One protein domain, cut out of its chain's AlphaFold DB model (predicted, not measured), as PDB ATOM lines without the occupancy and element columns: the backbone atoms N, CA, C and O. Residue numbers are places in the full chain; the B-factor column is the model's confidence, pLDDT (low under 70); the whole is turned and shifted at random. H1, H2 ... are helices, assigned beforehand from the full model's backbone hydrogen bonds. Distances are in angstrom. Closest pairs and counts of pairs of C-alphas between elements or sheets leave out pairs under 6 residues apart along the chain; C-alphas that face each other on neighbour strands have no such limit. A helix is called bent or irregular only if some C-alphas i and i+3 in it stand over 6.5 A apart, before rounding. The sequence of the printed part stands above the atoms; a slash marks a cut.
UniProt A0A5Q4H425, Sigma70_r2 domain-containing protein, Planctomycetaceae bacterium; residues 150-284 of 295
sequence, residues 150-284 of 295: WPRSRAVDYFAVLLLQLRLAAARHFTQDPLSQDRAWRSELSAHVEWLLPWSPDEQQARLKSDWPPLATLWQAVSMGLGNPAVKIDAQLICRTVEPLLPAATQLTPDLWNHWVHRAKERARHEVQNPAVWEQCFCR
ATOM      1  N   TRP A 150     140.397 112.605  61.836       88.62
ATOM      2  CA  TRP A 150     139.836 113.957  61.903       88.62
ATOM      3  C   TRP A 150     140.625 114.867  62.840       88.62
ATOM      4  O   TRP A 150     141.105 114.422  63.884       88.62
ATOM      5  N   PRO A 151     140.681 116.176  62.540       86.19
ATOM      6  CA  PRO A 151     141.098 117.151  63.530       86.19
ATOM      7  C   PRO A 151     140.118 117.159  64.709       86.19
ATOM      8  O   PRO A 151     138.899 117.024  64.537       86.19
ATOM      9  N   ARG A 152     140.663 117.368  65.911       83.56
ATOM     10  CA  ARG A 152     139.888 117.437  67.153       83.56
ATOM     11  C   ARG A 152     138.865 118.575  67.081       83.56
ATOM     12  O   ARG A 152     139.191 119.703  66.711       83.56
ATOM     13  N   SER A 153     137.625 118.278  67.453       84.00
ATOM     14  CA  SER A 153     136.550 119.271  67.570       84.00
ATOM     15  C   SER A 153     136.552 119.910  68.960       84.00
ATOM     16  O   SER A 153     136.950 119.280  69.936       84.00
ATOM     17  N   ARG A 154     136.063 121.153  69.068       78.19
ATOM     18  CA  ARG A 154     135.949 121.865  70.355       78.19
ATOM     19  C   ARG A 154     134.837 121.329  71.262       78.19
ATOM     20  O   ARG A 154     134.890 121.571  72.460       78.19
ATOM     21  N   ALA A 155     133.829 120.659  70.699       91.06
ATOM     22  CA  ALA A 155     132.670 120.182  71.456       91.06
ATOM     23  C   ALA A 155     132.766 118.683  71.764       91.06
ATOM     24  O   ALA A 155     132.966 118.300  72.910       91.06
ATOM     25  N   VAL A 156     132.622 117.846  70.736       95.38
ATOM     26  CA  VAL A 156     132.719 116.386  70.836       95.38
ATOM     27  C   VAL A 156     133.676 115.896  69.763       95.38
ATOM     28  O   VAL A 156     133.485 116.192  68.578       95.38
ATOM     29  N   ASP A 157     134.693 115.148  70.169       96.88
ATOM     30  CA  ASP A 157     135.591 114.460  69.254       96.88
ATOM     31  C   ASP A 157     134.898 113.209  68.704       96.88
ATOM     32  O   ASP A 157     134.960 112.111  69.261       96.88
ATOM     33  N   TYR A 158     134.194 113.387  67.587       96.69
ATOM     34  CA  TYR A 158     133.488 112.292  66.932       96.69
ATOM     35  C   TYR A 158     134.428 111.194  66.419       96.69
ATOM     36  O   TYR A 158     133.970 110.067  66.238       96.69
ATOM     37  N   PHE A 159     135.714 111.481  66.183       97.00
ATOM     38  CA  PHE A 159     136.653 110.440  65.762       97.00
ATOM     39  C   PHE A 159     136.953 109.523  66.939       97.00
ATOM     40  O   PHE A 159     136.895 108.303  66.813       97.00
ATOM     41  N   ALA A 160     137.145 110.109  68.121       97.06
ATOM     42  CA  ALA A 160     137.280 109.351  69.351       97.06
ATOM     43  C   ALA A 160     136.020 108.512  69.665       97.06
ATOM     44  O   ALA A 160     136.135 107.345  70.048       97.06
ATOM     45  N   VAL A 161     134.818 109.060  69.420       97.50
ATOM     46  CA  VAL A 161     133.551 108.302  69.509       97.50
ATOM     47  C   VAL A 161     133.562 107.108  68.549       97.50
ATOM     48  O   VAL A 161     133.241 105.993  68.960       97.50
ATOM     49  N   LEU A 162     133.948 107.324  67.286       97.31
ATOM     50  CA  LEU A 162     134.016 106.276  66.265       97.31
ATOM     51  C   LEU A 162     134.962 105.146  66.686       97.31
ATOM     52  O   LEU A 162     134.585 103.978  66.617       97.31
ATOM     53  N   LEU A 163     136.171 105.487  67.139       97.12
ATOM     54  CA  LEU A 163     137.186 104.521  67.562       97.12
ATOM     55  C   LEU A 163     136.693 103.641  68.714       97.12
ATOM     56  O   LEU A 163     136.827 102.415  68.658       97.12
ATOM     57  N   LEU A 164     136.090 104.251  69.739       97.00
ATOM     58  CA  LEU A 164     135.526 103.517  70.870       97.00
ATOM     59  C   LEU A 164     134.358 102.627  70.427       97.00
ATOM     60  O   LEU A 164     134.312 101.446  70.772       97.00
ATOM     61  N   GLN A 165     133.453 103.159  69.603       96.62
ATOM     62  CA  GLN A 165     132.315 102.403  69.085       96.62
ATOM     63  C   GLN A 165     132.744 101.218  68.209       96.62
ATOM     64  O   GLN A 165     132.114 100.165  68.279       96.62
ATOM     65  N   LEU A 166     133.810 101.350  67.416       95.50
ATOM     66  CA  LEU A 166     134.336 100.258  66.595       95.50
ATOM     67  C   LEU A 166     134.869  99.106  67.444       95.50
ATOM     68  O   LEU A 166     134.560  97.953  67.151       95.50
ATOM     69  N   ARG A 167     135.600  99.394  68.529       95.06
ATOM     70  CA  ARG A 167     136.034  98.345  69.465       95.06
ATOM     71  C   ARG A 167     134.846  97.634  70.112       95.06
ATOM     72  O   ARG A 167     134.832  96.413  70.212       95.06
ATOM     73  N   LEU A 168     133.810  98.373  70.495       94.00
ATOM     74  CA  LEU A 168     132.608  97.788  71.096       94.00
ATOM     75  C   LEU A 168     131.797  96.957  70.108       94.00
ATOM     76  O   LEU A 168     131.279  95.901  70.464       94.00
ATOM     77  N   ALA A 169     131.695  97.421  68.866       92.50
ATOM     78  CA  ALA A 169     131.078  96.669  67.789       92.50
ATOM     79  C   ALA A 169     131.844  95.376  67.494       92.50
ATOM     80  O   ALA A 169     131.217  94.330  67.355       92.50
ATOM     81  N   ALA A 170     133.179  95.429  67.464       89.56
ATOM     82  CA  ALA A 170     134.017  94.247  67.302       89.56
ATOM     83  C   ALA A 170     133.799  93.262  68.458       89.56
ATOM     84  O   ALA A 170     133.506  92.096  68.219       89.56
ATOM     85  N   ALA A 171     133.824  93.746  69.705       89.75
ATOM     86  CA  ALA A 171     133.533  92.925  70.876       89.75
ATOM     87  C   ALA A 171     132.154  92.251  70.768       89.75
ATOM     88  O   ALA A 171     132.036  91.044  70.959       89.75
ATOM     89  N   ARG A 172     131.116  93.012  70.396       88.88
ATOM     90  CA  ARG A 172     129.763  92.480  70.182       88.88
ATOM     91  C   ARG A 172     129.742  91.405  69.101       88.88
ATOM     92  O   ARG A 172     129.141  90.359  69.328       88.88
ATOM     93  N   HIS A 173     130.389  91.655  67.969       84.38
ATOM     94  CA  HIS A 173     130.437  90.725  66.848       84.38
ATOM     95  C   HIS A 173     131.039  89.377  67.263       84.38
ATOM     96  O   HIS A 173     130.407  88.347  67.051       84.38
ATOM     97  N   PHE A 174     132.173  89.380  67.971       80.00
ATOM     98  CA  PHE A 174     132.772  88.138  68.473       80.00
ATOM     99  C   PHE A 174     131.890  87.423  69.494       80.00
ATOM    100  O   PHE A 174     131.873  86.205  69.535       80.00
ATOM    101  N   THR A 175     131.097  88.136  70.296       80.44
ATOM    102  CA  THR A 175     130.185  87.473  71.247       80.44
ATOM    103  C   THR A 175     128.921  86.882  70.624       80.44
ATOM    104  O   THR A 175     128.209  86.152  71.313       80.44
ATOM    105  N   GLN A 176     128.609  87.222  69.370       74.06
ATOM    106  CA  GLN A 176     127.455  86.687  68.640       74.06
ATOM    107  C   GLN A 176     127.757  85.346  67.964       74.06
ATOM    108  O   GLN A 176     126.820  84.643  67.590       74.06
ATOM    109  N   ASP A 177     129.034  84.980  67.838       66.06
ATOM    110  CA  ASP A 177     129.446  83.681  67.322       66.06
ATOM    111  C   ASP A 177     129.102  82.571  68.343       66.06
ATOM    112  O   ASP A 177     129.548  82.640  69.496       66.06
ATOM    113  N   PRO A 178     128.318  81.542  67.965       53.84
ATOM    114  CA  PRO A 178     128.006  80.401  68.828       53.84
ATOM    115  C   PRO A 178     129.242  79.688  69.397       53.84
ATOM    116  O   PRO A 178     129.173  79.157  70.505       53.84
ATOM    117  N   LEU A 179     130.376  79.716  68.687       49.91
ATOM    118  CA  LEU A 179     131.648  79.136  69.138       49.91
ATOM    119  C   LEU A 179     132.326  79.980  70.232       49.91
ATOM    120  O   LEU A 179     133.170  79.488  70.975       49.91
ATOM    121  N   SER A 180     131.913  81.239  70.398       56.47
ATOM    122  CA  SER A 180     132.462  82.197  71.367       56.47
ATOM    123  C   SER A 180     131.761  82.179  72.734       56.47
ATOM    124  O   SER A 180     131.883  83.123  73.524       56.47
ATOM    125  N   GLN A 181     131.008  81.117  73.037       57.53
ATOM    126  CA  GLN A 181     130.364  80.930  74.344       57.53
ATOM    127  C   GLN A 181     131.327  80.455  75.443       57.53
ATOM    128  O   GLN A 181     130.946  80.418  76.615       57.53
ATOM    129  N   ASP A 182     132.576  80.139  75.096       67.00
ATOM    130  CA  ASP A 182     133.595  79.779  76.076       67.00
ATOM    131  C   ASP A 182     133.887  80.958  77.030       67.00
ATOM    132  O   ASP A 182     134.193  82.084  76.624       67.00
ATOM    133  N   ARG A 183     133.801  80.696  78.341       65.38
ATOM    134  CA  ARG A 183     134.150  81.670  79.386       65.38
ATOM    135  C   ARG A 183     135.623  82.066  79.330       65.38
ATOM    136  O   ARG A 183     135.930  83.213  79.652       65.38
ATOM    137  N   ALA A 184     136.511  81.149  78.939       66.69
ATOM    138  CA  ALA A 184     137.928  81.452  78.778       66.69
ATOM    139  C   ALA A 184     138.112  82.517  77.688       66.69
ATOM    140  O   ALA A 184     138.674  83.578  77.957       66.69
ATOM    141  N   TRP A 185     137.498  82.313  76.518       71.56
ATOM    142  CA  TRP A 185     137.496  83.283  75.422       71.56
ATOM    143  C   TRP A 185     136.925  84.648  75.824       71.56
ATOM    144  O   TRP A 185     137.519  85.686  75.534       71.56
ATOM    145  N   ARG A 186     135.803  84.676  76.559       78.06
ATOM    146  CA  ARG A 186     135.206  85.933  77.047       78.06
ATOM    147  C   ARG A 186     136.183  86.770  77.871       78.06
ATOM    148  O   ARG A 186     136.193  87.989  77.717       78.06
ATOM    149  N   SER A 187     137.010  86.143  78.707       76.88
ATOM    150  CA  SER A 187     138.010  86.857  79.514       76.88
ATOM    151  C   SER A 187     139.126  87.500  78.676       76.88
ATOM    152  O   SER A 187     139.741  88.475  79.107       76.88
ATOM    153  N   GLU A 188     139.338  87.008  77.455       80.19
ATOM    154  CA  GLU A 188     140.371  87.471  76.526       80.19
ATOM    155  C   GLU A 188     139.832  88.399  75.429       80.19
ATOM    156  O   GLU A 188     140.604  89.047  74.720       80.19
ATOM    157  N   LEU A 189     138.506  88.534  75.335       84.75
ATOM    158  CA  LEU A 189     137.810  89.310  74.311       84.75
ATOM    159  C   LEU A 189     138.330  90.747  74.181       84.75
ATOM    160  O   LEU A 189     138.519  91.245  73.074       84.75
ATOM    161  N   SER A 190     138.557  91.432  75.302       88.44
ATOM    162  CA  SER A 190     139.049  92.812  75.284       88.44
ATOM    163  C   SER A 190     140.437  92.923  74.662       88.44
ATOM    164  O   SER A 190     140.658  93.782  73.811       88.44
ATOM    165  N   ALA A 191     141.341  92.018  75.033       82.94
ATOM    166  CA  ALA A 191     142.693  91.959  74.498       82.94
ATOM    167  C   ALA A 191     142.687  91.599  73.012       82.94
ATOM    168  O   ALA A 191     143.414  92.197  72.224       82.94
ATOM    169  N   HIS A 192     141.812  90.674  72.617       81.94
ATOM    170  CA  HIS A 192     141.618  90.322  71.219       81.94
ATOM    171  C   HIS A 192     141.137  91.523  70.386       81.94
ATOM    172  O   HIS A 192     141.663  91.794  69.307       81.94
ATOM    173  N   VAL A 193     140.178  92.295  70.900       88.19
ATOM    174  CA  VAL A 193     139.672  93.509  70.239       88.19
ATOM    175  C   VAL A 193     140.733  94.607  70.165       88.19
ATOM    176  O   VAL A 193     140.866  95.253  69.126       88.19
ATOM    177  N   GLU A 194     141.493  94.830  71.239       89.81
ATOM    178  CA  GLU A 194     142.616  95.778  71.252       89.81
ATOM    179  C   GLU A 194     143.664  95.425  70.205       89.81
ATOM    180  O   GLU A 194     144.176  96.309  69.518       89.81
ATOM    181  N   TRP A 195     143.930  94.133  70.065       79.62
ATOM    182  CA  TRP A 195     144.871  93.594  69.108       79.62
ATOM    183  C   TRP A 195     144.389  93.750  67.654       79.62
ATOM    184  O   TRP A 195     145.177  94.122  66.785       79.62
ATOM    185  N   LEU A 196     143.096  93.548  67.377       81.25
ATOM    186  CA  LEU A 196     142.524  93.755  66.038       81.25
ATOM    187  C   LEU A 196     142.395  95.229  65.645       81.25
ATOM    188  O   LEU A 196     142.504  95.577  64.468       81.25
ATOM    189  N   LEU A 197     142.120  96.091  66.622       88.31
ATOM    190  CA  LEU A 197     141.914  97.525  66.438       88.31
ATOM    191  C   LEU A 197     142.852  98.306  67.363       88.31
ATOM    192  O   LEU A 197     142.390  98.953  68.319       88.31
ATOM    193  N   PRO A 198     144.170  98.269  67.091       90.25
ATOM    194  CA  PRO A 198     145.134  98.988  67.896       90.25
ATOM    195  C   PRO A 198     144.921 100.491  67.726       90.25
ATOM    196  O   PRO A 198     144.638 100.996  66.629       90.25
ATOM    197  N   TRP A 199     145.056 101.196  68.844       93.75
ATOM    198  CA  TRP A 199     145.060 102.649  68.878       93.75
ATOM    199  C   TRP A 199     146.490 103.153  68.939       93.75
ATOM    200  O   TRP A 199     147.288 102.650  69.736       93.75
ATOM    201  N   SER A 200     146.797 104.161  68.126       89.81
ATOM    202  CA  SER A 200     148.055 104.896  68.250       89.81
ATOM    203  C   SER A 200     148.131 105.615  69.609       89.81
ATOM    204  O   SER A 200     147.096 105.831  70.246       89.81
ATOM    205  N   PRO A 201     149.322 106.038  70.067       90.06
ATOM    206  CA  PRO A 201     149.446 106.813  71.304       90.06
ATOM    207  C   PRO A 201     148.556 108.069  71.329       90.06
ATOM    208  O   PRO A 201     147.925 108.362  72.342       90.06
ATOM    209  N   ASP A 202     148.428 108.767  70.198       92.56
ATOM    210  CA  ASP A 202     147.572 109.955  70.087       92.56
ATOM    211  C   ASP A 202     146.081 109.622  70.199       92.56
ATOM    212  O   ASP A 202     145.318 110.393  70.783       92.56
ATOM    213  N   GLU A 203     145.664 108.476  69.654       95.75
ATOM    214  CA  GLU A 203     144.296 107.966  69.765       95.75
ATOM    215  C   GLU A 203     143.994 107.519  71.198       95.75
ATOM    216  O   GLU A 203     142.936 107.841  71.729       95.75
ATOM    217  N   GLN A 204     144.937 106.859  71.875       94.81
ATOM    218  CA  GLN A 204     144.807 106.491  73.289       94.81
ATOM    219  C   GLN A 204     144.606 107.720  74.188       94.81
ATOM    220  O   GLN A 204     143.816 107.668  75.136       94.81
ATOM    221  N   GLN A 205     145.296 108.822  73.871       96.12
ATOM    222  CA  GLN A 205     145.199 110.104  74.574       96.12
ATOM    223  C   GLN A 205     144.040 110.994  74.095       96.12
ATOM    224  O   GLN A 205     143.775 112.034  74.707       96.12
ATOM    225  N   ALA A 206     143.345 110.619  73.016       95.88
ATOM    226  CA  ALA A 206     142.172 111.343  72.545       95.88
ATOM    227  C   ALA A 206     141.060 111.296  73.598       95.88
ATOM    228  O   ALA A 206     141.005 110.393  74.431       95.88
ATOM    229  N   ARG A 207     140.168 112.284  73.585       96.50
ATOM    230  CA  ARG A 207     139.089 112.416  74.571       96.50
ATOM    231  C   ARG A 207     137.797 112.722  73.839       96.50
ATOM    232  O   ARG A 207     137.813 113.511  72.903       96.50
ATOM    233  N   LEU A 208     136.681 112.140  74.282       96.25
ATOM    234  CA  LEU A 208     135.368 112.409  73.680       96.25
ATOM    235  C   LEU A 208     134.959 113.881  73.851       96.25
ATOM    236  O   LEU A 208     134.404 114.479  72.935       96.25
ATOM    237  N   LYS A 209     135.279 114.465  75.009       95.56
ATOM    238  CA  LYS A 209     135.201 115.898  75.323       95.56
ATOM    239  C   LYS A 209     136.496 116.332  75.998       95.56
ATOM    240  O   LYS A 209     137.189 115.506  76.583       95.56
ATOM    241  N   SER A 210     136.829 117.618  75.947       93.31
ATOM    242  CA  SER A 210     138.110 118.131  76.459       93.31
ATOM    243  C   SER A 210     138.362 117.839  77.943       93.31
ATOM    244  O   SER A 210     139.505 117.613  78.332       93.31
ATOM    245  N   ASP A 211     137.311 117.835  78.759       93.44
ATOM    246  CA  ASP A 211     137.328 117.601  80.207       93.44
ATOM    247  C   ASP A 211     137.123 116.125  80.594       93.44
ATOM    248  O   ASP A 211     137.195 115.775  81.769       93.44
ATOM    249  N   TRP A 212     136.884 115.243  79.621       95.69
ATOM    250  CA  TRP A 212     136.672 113.815  79.865       95.69
ATOM    251  C   TRP A 212     137.987 113.044  79.901       95.69
ATOM    252  O   TRP A 212     138.957 113.485  79.286       95.69
ATOM    253  N   PRO A 213     138.045 111.875  80.562       97.06
ATOM    254  CA  PRO A 213     139.227 111.019  80.541       97.06
ATOM    255  C   PRO A 213     139.661 110.605  79.121       97.06
ATOM    256  O   PRO A 213     138.834 110.579  78.202       97.06
ATOM    257  N   PRO A 214     140.945 110.243  78.934       97.88
ATOM    258  CA  PRO A 214     141.440 109.662  77.689       97.88
ATOM    259  C   PRO A 214     140.687 108.397  77.270       97.88
ATOM    260  O   PRO A 214     140.222 107.630  78.119       97.88
ATOM    261  N   LEU A 215     140.641 108.128  75.964       97.31
ATOM    262  CA  LEU A 215     140.024 106.929  75.401       97.31
ATOM    263  C   LEU A 215     140.583 105.651  76.018       97.31
ATOM    264  O   LEU A 215     139.807 104.741  76.291       97.31
ATOM    265  N   ALA A 216     141.895 105.578  76.268       96.06
ATOM    266  CA  ALA A 216     142.503 104.415  76.913       96.06
ATOM    267  C   ALA A 216     141.882 104.129  78.292       96.06
ATOM    268  O   ALA A 216     141.552 102.984  78.590       96.06
ATOM    269  N   THR A 217     141.639 105.170  79.094       97.31
ATOM    270  CA  THR A 217     140.986 105.051  80.405       97.31
ATOM    271  C   THR A 217     139.529 104.616  80.269       97.31
ATOM    272  O   THR A 217     139.083 103.720  80.983       97.31
ATOM    273  N   LEU A 218     138.787 105.207  79.324       96.94
ATOM    274  CA  LEU A 218     137.395 104.824  79.065       96.94
ATOM    275  C   LEU A 218     137.291 103.366  78.605       96.94
ATOM    276  O   LEU A 218     136.441 102.617  79.082       96.94
ATOM    277  N   TRP A 219     138.172 102.947  77.699       96.56
ATOM    278  CA  TRP A 219     138.210 101.579  77.202       96.56
ATOM    279  C   TRP A 219     138.606 100.582  78.287       96.56
ATOM    280  O   TRP A 219     137.960  99.548  78.386       96.56
ATOM    281  N   GLN A 220     139.591 100.897  79.132       94.75
ATOM    282  CA  GLN A 220     139.960 100.057  80.276       94.75
ATOM    283  C   GLN A 220     138.769  99.815  81.211       94.75
ATOM    284  O   GLN A 220     138.568  98.706  81.700       94.75
ATOM    285  N   ALA A 221     137.954 100.845  81.446       94.62
ATOM    286  CA  ALA A 221     136.742 100.704  82.238       94.62
ATOM    287  C   ALA A 221     135.774  99.711  81.582       94.62
ATOM    288  O   ALA A 221     135.345  98.745  82.213       94.62
ATOM    289  N   VAL A 222     135.473  99.918  80.295       94.56
ATOM    290  CA  VAL A 222     134.535  99.068  79.553       94.56
ATOM    291  C   VAL A 222     135.053  97.637  79.408       94.56
ATOM    292  O   VAL A 222     134.279  96.691  79.557       94.56
ATOM    293  N   SER A 223     136.352  97.456  79.175       92.44
ATOM    294  CA  SER A 223     136.974  96.156  78.941       92.44
ATOM    295  C   SER A 223     136.867  95.219  80.143       92.44
ATOM    296  O   SER A 223     136.658  94.022  79.948       92.44
ATOM    297  N   MET A 224     136.894  95.750  81.372       89.31
ATOM    298  CA  MET A 224     136.629  94.966  82.585       89.31
ATOM    299  C   MET A 224     135.208  94.380  82.606       89.31
ATOM    300  O   MET A 224     134.997  93.290  83.133       89.31
ATOM    301  N   GLY A 225     134.231  95.070  82.008       87.75
ATOM    302  CA  GLY A 225     132.852  94.588  81.899       87.75
ATOM    303  C   GLY A 225     132.649  93.525  80.814       87.75
ATOM    304  O   GLY A 225     131.765  92.679  80.952       87.75
ATOM    305  N   LEU A 226     133.471  93.533  79.758       88.44
ATOM    306  CA  LEU A 226     133.331  92.627  78.606       88.44
ATOM    307  C   LEU A 226     133.595  91.153  78.949       88.44
ATOM    308  O   LEU A 226     133.029  90.270  78.302       88.44
ATOM    309  N   GLY A 227     134.401  90.887  79.981       80.56
ATOM    310  CA  GLY A 227     134.713  89.527  80.430       80.56
ATOM    311  C   GLY A 227     133.525  88.773  81.035       80.56
ATOM    312  O   GLY A 227     133.574  87.552  81.176       80.56
ATOM    313  N   ASN A 228     132.442  89.471  81.387       83.50
ATOM    314  CA  ASN A 228     131.264  88.853  81.978       83.50
ATOM    315  C   ASN A 228     130.273  88.398  80.884       83.50
ATOM    316  O   ASN A 228     129.715  89.241  80.178       83.50
ATOM    317  N   PRO A 229     129.972  87.089  80.759       77.81
ATOM    318  CA  PRO A 229     129.060  86.586  79.732       77.81
ATOM    319  C   PRO A 229     127.617  87.093  79.882       77.81
ATOM    320  O   PRO A 229     126.901  87.164  78.888       77.81
ATOM    321  N   ALA A 230     127.195  87.478  81.093       81.38
ATOM    322  CA  ALA A 230     125.858  88.019  81.350       81.38
ATOM    323  C   ALA A 230     125.696  89.477  80.882       81.38
ATOM    324  O   ALA A 230     124.580  89.996  80.830       81.38
ATOM    325  N   VAL A 231     126.797  90.159  80.562       83.44
ATOM    326  CA  VAL A 231     126.768  91.556  80.138       83.44
ATOM    327  C   VAL A 231     126.460  91.637  78.647       83.44
ATOM    328  O   VAL A 231     127.191  91.124  77.797       83.44
ATOM    329  N   LYS A 232     125.376  92.345  78.320       87.88
ATOM    330  CA  LYS A 232     125.057  92.743  76.951       87.88
ATOM    331  C   LYS A 232     125.931  93.930  76.546       87.88
ATOM    332  O   LYS A 232     125.985  94.939  77.246       87.88
ATOM    333  N   ILE A 233     126.602  93.816  75.402       89.25
ATOM    334  CA  ILE A 233     127.458  94.877  74.857       89.25
ATOM    335  C   ILE A 233     126.577  95.871  74.099       89.25
ATOM    336  O   ILE A 233     126.322  95.703  72.907       89.25
ATOM    337  N   ASP A 234     126.086  96.907  74.769       90.19
ATOM    338  CA  ASP A 234     125.224  97.949  74.198       90.19
ATOM    339  C   ASP A 234     125.579  99.358  74.709       90.19
ATOM    340  O   ASP A 234     126.559  99.550  75.427       90.19
ATOM    341  N   ALA A 235     124.808 100.370  74.298       91.94
ATOM    342  CA  ALA A 235     125.022 101.750  74.737       91.94
ATOM    343  C   ALA A 235     124.891 101.900  76.263       91.94
ATOM    344  O   ALA A 235     125.574 102.725  76.868       91.94
ATOM    345  N   GLN A 236     124.051 101.082  76.902       93.12
ATOM    346  CA  GLN A 236     123.821 101.134  78.340       93.12
ATOM    347  C   GLN A 236     125.018 100.596  79.125       93.12
ATOM    348  O   GLN A 236     125.284 101.073  80.227       93.12
ATOM    349  N   LEU A 237     125.755  99.622  78.579       91.88
ATOM    350  CA  LEU A 237     127.046  99.207  79.133       91.88
ATOM    351  C   LEU A 237     128.018 100.391  79.201       91.88
ATOM    352  O   LEU A 237     128.498 100.714  80.279       91.88
ATOM    353  N   ILE A 238     128.246 101.077  78.079       92.88
ATOM    354  CA  ILE A 238     129.182 102.212  78.005       92.88
ATOM    355  C   ILE A 238     128.798 103.291  79.009       92.88
ATOM    356  O   ILE A 238     129.648 103.732  79.772       92.88
ATOM    357  N   CYS A 239     127.524 103.692  79.028       93.50
ATOM    358  CA  CYS A 239     127.052 104.751  79.915       93.50
ATOM    359  C   CYS A 239     127.320 104.388  81.379       93.50
ATOM    360  O   CYS A 239     127.992 105.145  82.068       93.50
ATOM    361  N   ARG A 240     126.909 103.189  81.819       93.94
ATOM    362  CA  ARG A 240     127.118 102.725  83.202       93.94
ATOM    363  C   ARG A 240     128.590 102.623  83.588       93.94
ATOM    364  O   ARG A 240     128.937 102.871  84.736       93.94
ATOM    365  N   THR A 241     129.446 102.208  82.661       92.94
ATOM    366  CA  THR A 241     130.862 101.980  82.961       92.94
ATOM    367  C   THR A 241     131.694 103.259  82.897       92.94
ATOM    368  O   THR A 241     132.677 103.388  83.622       92.94
ATOM    369  N   VAL A 242     131.304 104.210  82.050       92.50
ATOM    370  CA  VAL A 242     132.008 105.484  81.876       92.50
ATOM    371  C   VAL A 242     131.529 106.538  82.870       92.50
ATOM    372  O   VAL A 242     132.349 107.332  83.314       92.50
ATOM    373  N   GLU A 243     130.251 106.540  83.256       93.81
ATOM    374  CA  GLU A 243     129.648 107.532  84.161       93.81
ATOM    375  C   GLU A 243     130.454 107.787  85.452       93.81
ATOM    376  O   GLU A 243     130.703 108.957  85.741       93.81
ATOM    377  N   PRO A 244     130.988 106.771  86.166       94.50
ATOM    378  CA  PRO A 244     131.817 106.998  87.357       94.50
ATOM    379  C   PRO A 244     133.131 107.750  87.096       94.50
ATOM    380  O   PRO A 244     133.768 108.219  88.035       94.50
ATOM    381  N   LEU A 245     133.569 107.827  85.838       94.56
ATOM    382  CA  LEU A 245     134.804 108.489  85.418       94.56
ATOM    383  C   LEU A 245     134.568 109.906  84.885       94.56
ATOM    384  O   LEU A 245     135.530 110.616  84.585       94.56
ATOM    385  N   LEU A 246     133.308 110.302  84.701       94.12
ATOM    386  CA  LEU A 246     132.959 111.604  84.149       94.12
ATOM    387  C   LEU A 246     132.950 112.688  85.237       94.12
ATOM    388  O   LEU A 246     132.722 112.399  86.412       94.12
ATOM    389  N   PRO A 247     133.156 113.966  84.867       91.88
ATOM    390  CA  PRO A 247     132.955 115.082  85.787       91.88
ATOM    391  C   PRO A 247     131.526 115.086  86.353       91.88
ATOM    392  O   PRO A 247     130.575 114.889  85.602       91.88
ATOM    393  N   ALA A 248     131.366 115.392  87.646       83.69
ATOM    394  CA  ALA A 248     130.109 115.232  88.398       83.69
ATOM    395  C   ALA A 248     128.865 115.930  87.801       83.69
ATOM    396  O   ALA A 248     127.741 115.530  88.083       83.69
ATOM    397  N   ALA A 249     129.049 116.969  86.981       81.56
ATOM    398  CA  ALA A 249     127.959 117.685  86.311       81.56
ATOM    399  C   ALA A 249     127.549 117.073  84.956       81.56
ATOM    400  O   ALA A 249     126.667 117.604  84.282       81.56
ATOM    401  N   THR A 250     128.208 115.999  84.516       88.00
ATOM    402  CA  THR A 250     128.006 115.424  83.187       88.00
ATOM    403  C   THR A 250     127.291 114.089  83.268       88.00
ATOM    404  O   THR A 250     127.750 113.174  83.938       88.00
ATOM    405  N   GLN A 251     126.221 113.953  82.489       89.75
ATOM    406  CA  GLN A 251     125.535 112.685  82.299       89.75
ATOM    407  C   GLN A 251     125.707 112.211  80.854       89.75
ATOM    408  O   GLN A 251     125.463 112.965  79.907       89.75
ATOM    409  N   LEU A 252     126.130 110.959  80.680       94.25
ATOM    410  CA  LEU A 252     126.121 110.280  79.388       94.25
ATOM    411  C   LEU A 252     124.935 109.316  79.363       94.25
ATOM    412  O   LEU A 252     124.933 108.313  80.070       94.25
ATOM    413  N   THR A 253     123.925 109.627  78.554       95.81
ATOM    414  CA  THR A 253     122.756 108.762  78.365       95.81
ATOM    415  C   THR A 253     122.910 107.900  77.106       95.81
ATOM    416  O   THR A 253     123.632 108.294  76.180       95.81
ATOM    417  N   PRO A 254     122.211 106.752  77.010       95.62
ATOM    418  CA  PRO A 254     122.230 105.923  75.805       95.62
ATOM    419  C   PRO A 254     121.811 106.680  74.537       95.62
ATOM    420  O   PRO A 254     122.429 106.500  73.490       95.62
ATOM    421  N   ASP A 255     120.815 107.564  74.629       95.19
ATOM    422  CA  ASP A 255     120.348 108.370  73.493       95.19
ATOM    423  C   ASP A 255     121.408 109.365  73.027       95.19
ATOM    424  O   ASP A 255     121.654 109.502  71.827       95.19
ATOM    425  N   LEU A 256     122.088 110.021  73.973       95.62
ATOM    426  CA  LEU A 256     123.182 110.931  73.660       95.62
ATOM    427  C   LEU A 256     124.354 110.180  73.014       95.62
ATOM    428  O   LEU A 256     124.897 110.642  72.011       95.62
ATOM    429  N   TRP A 257     124.705 109.004  73.545       96.31
ATOM    430  CA  TRP A 257     125.725 108.141  72.951       96.31
ATOM    431  C   TRP A 257     125.356 107.737  71.520       96.31
ATOM    432  O   TRP A 257     126.150 107.924  70.600       96.31
ATOM    433  N   ASN A 258     124.134 107.244  71.307       94.94
ATOM    434  CA  ASN A 258     123.648 106.852  69.986       94.94
ATOM    435  C   ASN A 258     123.636 108.036  69.010       94.94
ATOM    436  O   ASN A 258     124.010 107.873  67.849       94.94
ATOM    437  N   HIS A 259     123.278 109.238  69.476       95.50
ATOM    438  CA  HIS A 259     123.365 110.457  68.676       95.50
ATOM    439  C   HIS A 259     124.809 110.756  68.251       95.50
ATOM    440  O   HIS A 259     125.064 111.038  67.077       95.50
ATOM    441  N   TRP A 260     125.773 110.663  69.171       96.50
ATOM    442  CA  TRP A 260     127.186 110.866  68.844       96.50
ATOM    443  C   TRP A 260     127.716 109.813  67.877       96.50
ATOM    444  O   TRP A 260     128.406 110.164  66.922       96.50
ATOM    445  N   VAL A 261     127.355 108.545  68.081       96.38
ATOM    446  CA  VAL A 261     127.705 107.448  67.173       96.38
ATOM    447  C   VAL A 261     127.122 107.685  65.784       96.38
ATOM    448  O   VAL A 261     127.834 107.511  64.800       96.38
ATOM    449  N   HIS A 262     125.867 108.129  65.684       95.12
ATOM    450  CA  HIS A 262     125.241 108.453  64.404       95.12
ATOM    451  C   HIS A 262     126.020 109.541  63.659       95.12
ATOM    452  O   HIS A 262     126.416 109.338  62.514       95.12
ATOM    453  N   ARG A 263     126.321 110.663  64.327       95.56
ATOM    454  CA  ARG A 263     127.106 111.767  63.748       95.56
ATOM    455  C   ARG A 263     128.509 111.328  63.333       95.56
ATOM    456  O   ARG A 263     128.972 111.688  62.251       95.56
ATOM    457  N   ALA A 264     129.176 110.536  64.172       96.12
ATOM    458  CA  ALA A 264     130.481 109.967  63.863       96.12
ATOM    459  C   ALA A 264     130.411 109.053  62.631       96.12
ATOM    460  O   ALA A 264     131.256 109.144  61.743       96.12
ATOM    461  N   LYS A 265     129.370 108.222  62.529       95.19
ATOM    462  CA  LYS A 265     129.162 107.323  61.394       95.19
ATOM    463  C   LYS A 265     128.882 108.075  60.094       95.19
ATOM    464  O   LYS A 265     129.500 107.763  59.082       95.19
ATOM    465  N   GLU A 266     127.994 109.071  60.119       94.12
ATOM    466  CA  GLU A 266     127.697 109.924  58.958       94.12
ATOM    467  C   GLU A 266     128.960 110.607  58.437       94.12
ATOM    468  O   GLU A 266     129.248 110.562  57.239       94.12
ATOM    469  N   ARG A 267     129.755 111.180  59.348       95.31
ATOM    470  CA  ARG A 267     131.023 111.812  58.991       95.31
ATOM    471  C   ARG A 267     132.012 110.803  58.413       95.31
ATOM    472  O   ARG A 267     132.582 111.064  57.363       95.31
ATOM    473  N   ALA A 268     132.180 109.637  59.038       94.62
ATOM    474  CA  ALA A 268     133.051 108.586  58.510       94.62
ATOM    475  C   ALA A 268     132.636 108.143  57.110       94.62
ATOM    476  O   ALA A 268     133.491 108.003  56.240       94.62
ATOM    477  N   ARG A 269     131.334 107.996  56.860       93.00
ATOM    478  CA  ARG A 269     130.822 107.629  55.540       93.00
ATOM    479  C   ARG A 269     131.144 108.691  54.490       93.00
ATOM    480  O   ARG A 269     131.594 108.343  53.400       93.00
ATOM    481  N   HIS A 270     130.967 109.966  54.835       93.25
ATOM    482  CA  HIS A 270     131.316 111.088  53.964       93.25
ATOM    483  C   HIS A 270     132.815 111.124  53.628       93.25
ATOM    484  O   HIS A 270     133.177 111.409  52.495       93.25
ATOM    485  N   GLU A 271     133.686 110.811  54.587       93.44
ATOM    486  CA  GLU A 271     135.148 110.853  54.406       93.44
ATOM    487  C   GLU A 271     135.691 109.623  53.667       93.44
ATOM    488  O   GLU A 271     136.660 109.714  52.916       93.44
ATOM    489  N   VAL A 272     135.070 108.452  53.844       93.62
ATOM    490  CA  VAL A 272     135.460 107.239  53.114       93.62
ATOM    491  C   VAL A 272     135.144 107.367  51.623       93.62
ATOM    492  O   VAL A 272     135.949 106.891  50.820       93.62
ATOM    493  N   GLN A 273     134.020 108.013  51.273       88.62
ATOM    494  CA  GLN A 273     133.471 108.271  49.926       88.62
ATOM    495  C   GLN A 273     133.190 107.037  49.056       88.62
ATOM    496  O   GLN A 273     132.203 107.013  48.330       88.62
ATOM    497  N   ASN A 274     134.029 106.004  49.126       91.25
ATOM    498  CA  ASN A 274     133.927 104.768  48.371       91.25
ATOM    499  C   ASN A 274     132.957 103.787  49.069       91.25
ATOM    500  O   ASN A 274     133.294 103.268  50.140       91.25
ATOM    501  N   PRO A 275     131.788 103.483  48.466       89.69
ATOM    502  CA  PRO A 275     130.795 102.594  49.067       89.69
ATOM    503  C   PRO A 275     131.304 101.167  49.285       89.69
ATOM    504  O   PRO A 275     131.022 100.588  50.327       89.69
ATOM    505  N   ALA A 276     132.112 100.627  48.367       88.50
ATOM    506  CA  ALA A 276     132.655  99.275  48.492       88.50
ATOM    507  C   ALA A 276     133.625  99.161  49.681       88.50
ATOM    508  O   ALA A 276     133.603  98.181  50.420       88.50
ATOM    509  N   VAL A 277     134.437 100.197  49.923       89.00
ATOM    510  CA  VAL A 277     135.314 100.254  51.107       89.00
ATOM    511  C   VAL A 277     134.489 100.359  52.391       89.00
ATOM    512  O   VAL A 277     134.829  99.729  53.393       89.00
ATOM    513  N   TRP A 278     133.407 101.140  52.377       90.88
ATOM    514  CA  TRP A 278     132.498 101.232  53.519       90.88
ATOM    515  C   TRP A 278     131.857  99.880  53.843       90.88
ATOM    516  O   TRP A 278     131.874  99.440  54.992       90.88
ATOM    517  N   GLU A 279     131.336  99.209  52.823       87.81
ATOM    518  CA  GLU A 279     130.689  97.909  52.938       87.81
ATOM    519  C   GLU A 279     131.645  96.848  53.485       87.81
ATOM    520  O   GLU A 279     131.338  96.180  54.473       87.81
ATOM    521  N   GLN A 280     132.853  96.785  52.929       85.56
ATOM    522  CA  GLN A 280     133.866  95.817  53.328       85.56
ATOM    523  C   GLN A 280     134.402  96.043  54.753       85.56
ATOM    524  O   GLN A 280     134.674  95.076  55.467       85.56
ATOM    525  N   CYS A 281     134.596  97.299  55.172       86.81
ATOM    526  CA  CYS A 281     135.289  97.610  56.428       86.81
ATOM    527  C   CYS A 281     134.361  97.971  57.593       86.81
ATOM    528  O   CYS A 281     134.715  97.714  58.744       86.81
ATOM    529  N   PHE A 282     133.209  98.592  57.329       89.44
ATOM    530  CA  PHE A 282     132.382  99.209  58.369       89.44
ATOM    531  C   PHE A 282     130.997  98.587  58.497       89.44
ATOM    532  O   PHE A 282     130.534  98.482  59.627       89.44
ATOM    533  N   CYS A 283     130.335  98.149  57.418       86.75
ATOM    534  CA  CYS A 283     128.925  97.717  57.488       86.75
ATOM    535  C   CYS A 283     128.657  96.617  58.523       86.75
ATOM    536  O   CYS A 283     127.636  96.664  59.204       86.75
ATOM    537  N   ARG A 284     129.579  95.667  58.707       83.25
ATOM    538  CA  ARG A 284     129.409  94.592  59.700       83.25
ATOM    539  C   ARG A 284     129.511  95.070  61.149       83.25
ATOM    540  O   ARG A 284     128.846  94.532  62.024       83.25
TER     541      ARG A 284
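What this domain is: This is residues 150 to 284 of the 295 residues of the protein "Sigma70_r2 domain-containing protein" of Planctomycetaceae bacterium (UniProt A0A5Q4H425). Picture a T: H1 is the stem, and the equally long H7 is the bar, crossing H1 over its first residues. H3 and H5 run beside H1 as an up-and-down bundle of three, each running against the one before it; H6 packs on H5 and meets the first residues of H7, while H8 folds back at the other end of the bar and touches no helix. The printed part has 135 residues with eight named helices, H1 to H8 in order, and no named strand; the class is all helix. It is compact, with a radius of gyration of the C-alphas of 14.9 A and spans of 42 by 42 by 29 A.

How they stand to each other: Start at H1, residues 158 to 176. Its residues 167 to 175 touch H3, residues 183 to 196, closest at the C-alphas of Arg 167 and Val 193, 6.1 A apart; the two run opposite ways at a shallow tilt of 35.0 degrees, only just short of steep. H2, residues 178 to 181, is close to H1 but not clearly touching, with the C-alphas of Phe 174 and Ser 180 closest at 6.6 A. H4, residues 201 to 204, only just touches H5, residues 215 to 226, with 3 pairs of C-alphas within 8 A; Gln 204 and Ala 216 are closest, at 4.8 A. H5 is the hub, touching four helices. It runs the same way as H1 at a shallow tilt of 18 degrees, with the C-alphas of Ala 160 and Leu 215 closest at 7.1 A. H5 also touches H3, opposite ways at a shallow tilt of 22 degrees; look at the closest C-alphas, Ser 190 and Ser 223, 5.4 A apart. H6, residues 235 to 245, touches H5 at a steep tilt of 58 degrees, closest at Val 222 and Thr 241, whose C-alphas are 5.8 A apart. H7, residues 254 to 272, touches H6 with its residues 254 to 258, the C-alphas of Ala 235 and Pro 254 being closest at 5.1 A. With residues 260 to 265 it touches H1, about perpendicular at 77 degrees, closest at the C-alphas of Tyr 158 and Ala 264, 4.9 A apart. H8, residues 275 to 281, is close to H7 but not clearly touching, with Val 272 and Trp 278 closest at 6.7 A between C-alphas, and it is apart from H1. In H1, H7 and H8 every O i to N i+4 pair is within hydrogen-bond range; H3 has 7 of 10, H5 7 of 8 and H6 5 of 7, and H2 and H4 are too short for such a pair.

Where its parts are: Find C-alpha 158 at (133.488, 112.292, 66.932); from there H1 runs 26.4 A to C-alpha 176 at (127.455, 86.687, 68.640). H3 is 19.9 A long and irregular, with C-alphas 187 and 190 7.4 A apart. H5 measures 16.1 A and H6 16.0 A; H6 is irregular, but only just, with C-alphas 241 and 244 6.7 A apart. H7 spans 26.3 A, and H8 ends at C-alpha 281, (135.289, 97.610, 56.428).

The domain as a whole: The two C-alphas farthest apart are those of Ala 248 and Ala 276, 43.1 A. The printed part has no cut, and no link is long. The mean pLDDT of the printed part is 89.0; look for low confidence, under 70, at residues 177 to 184.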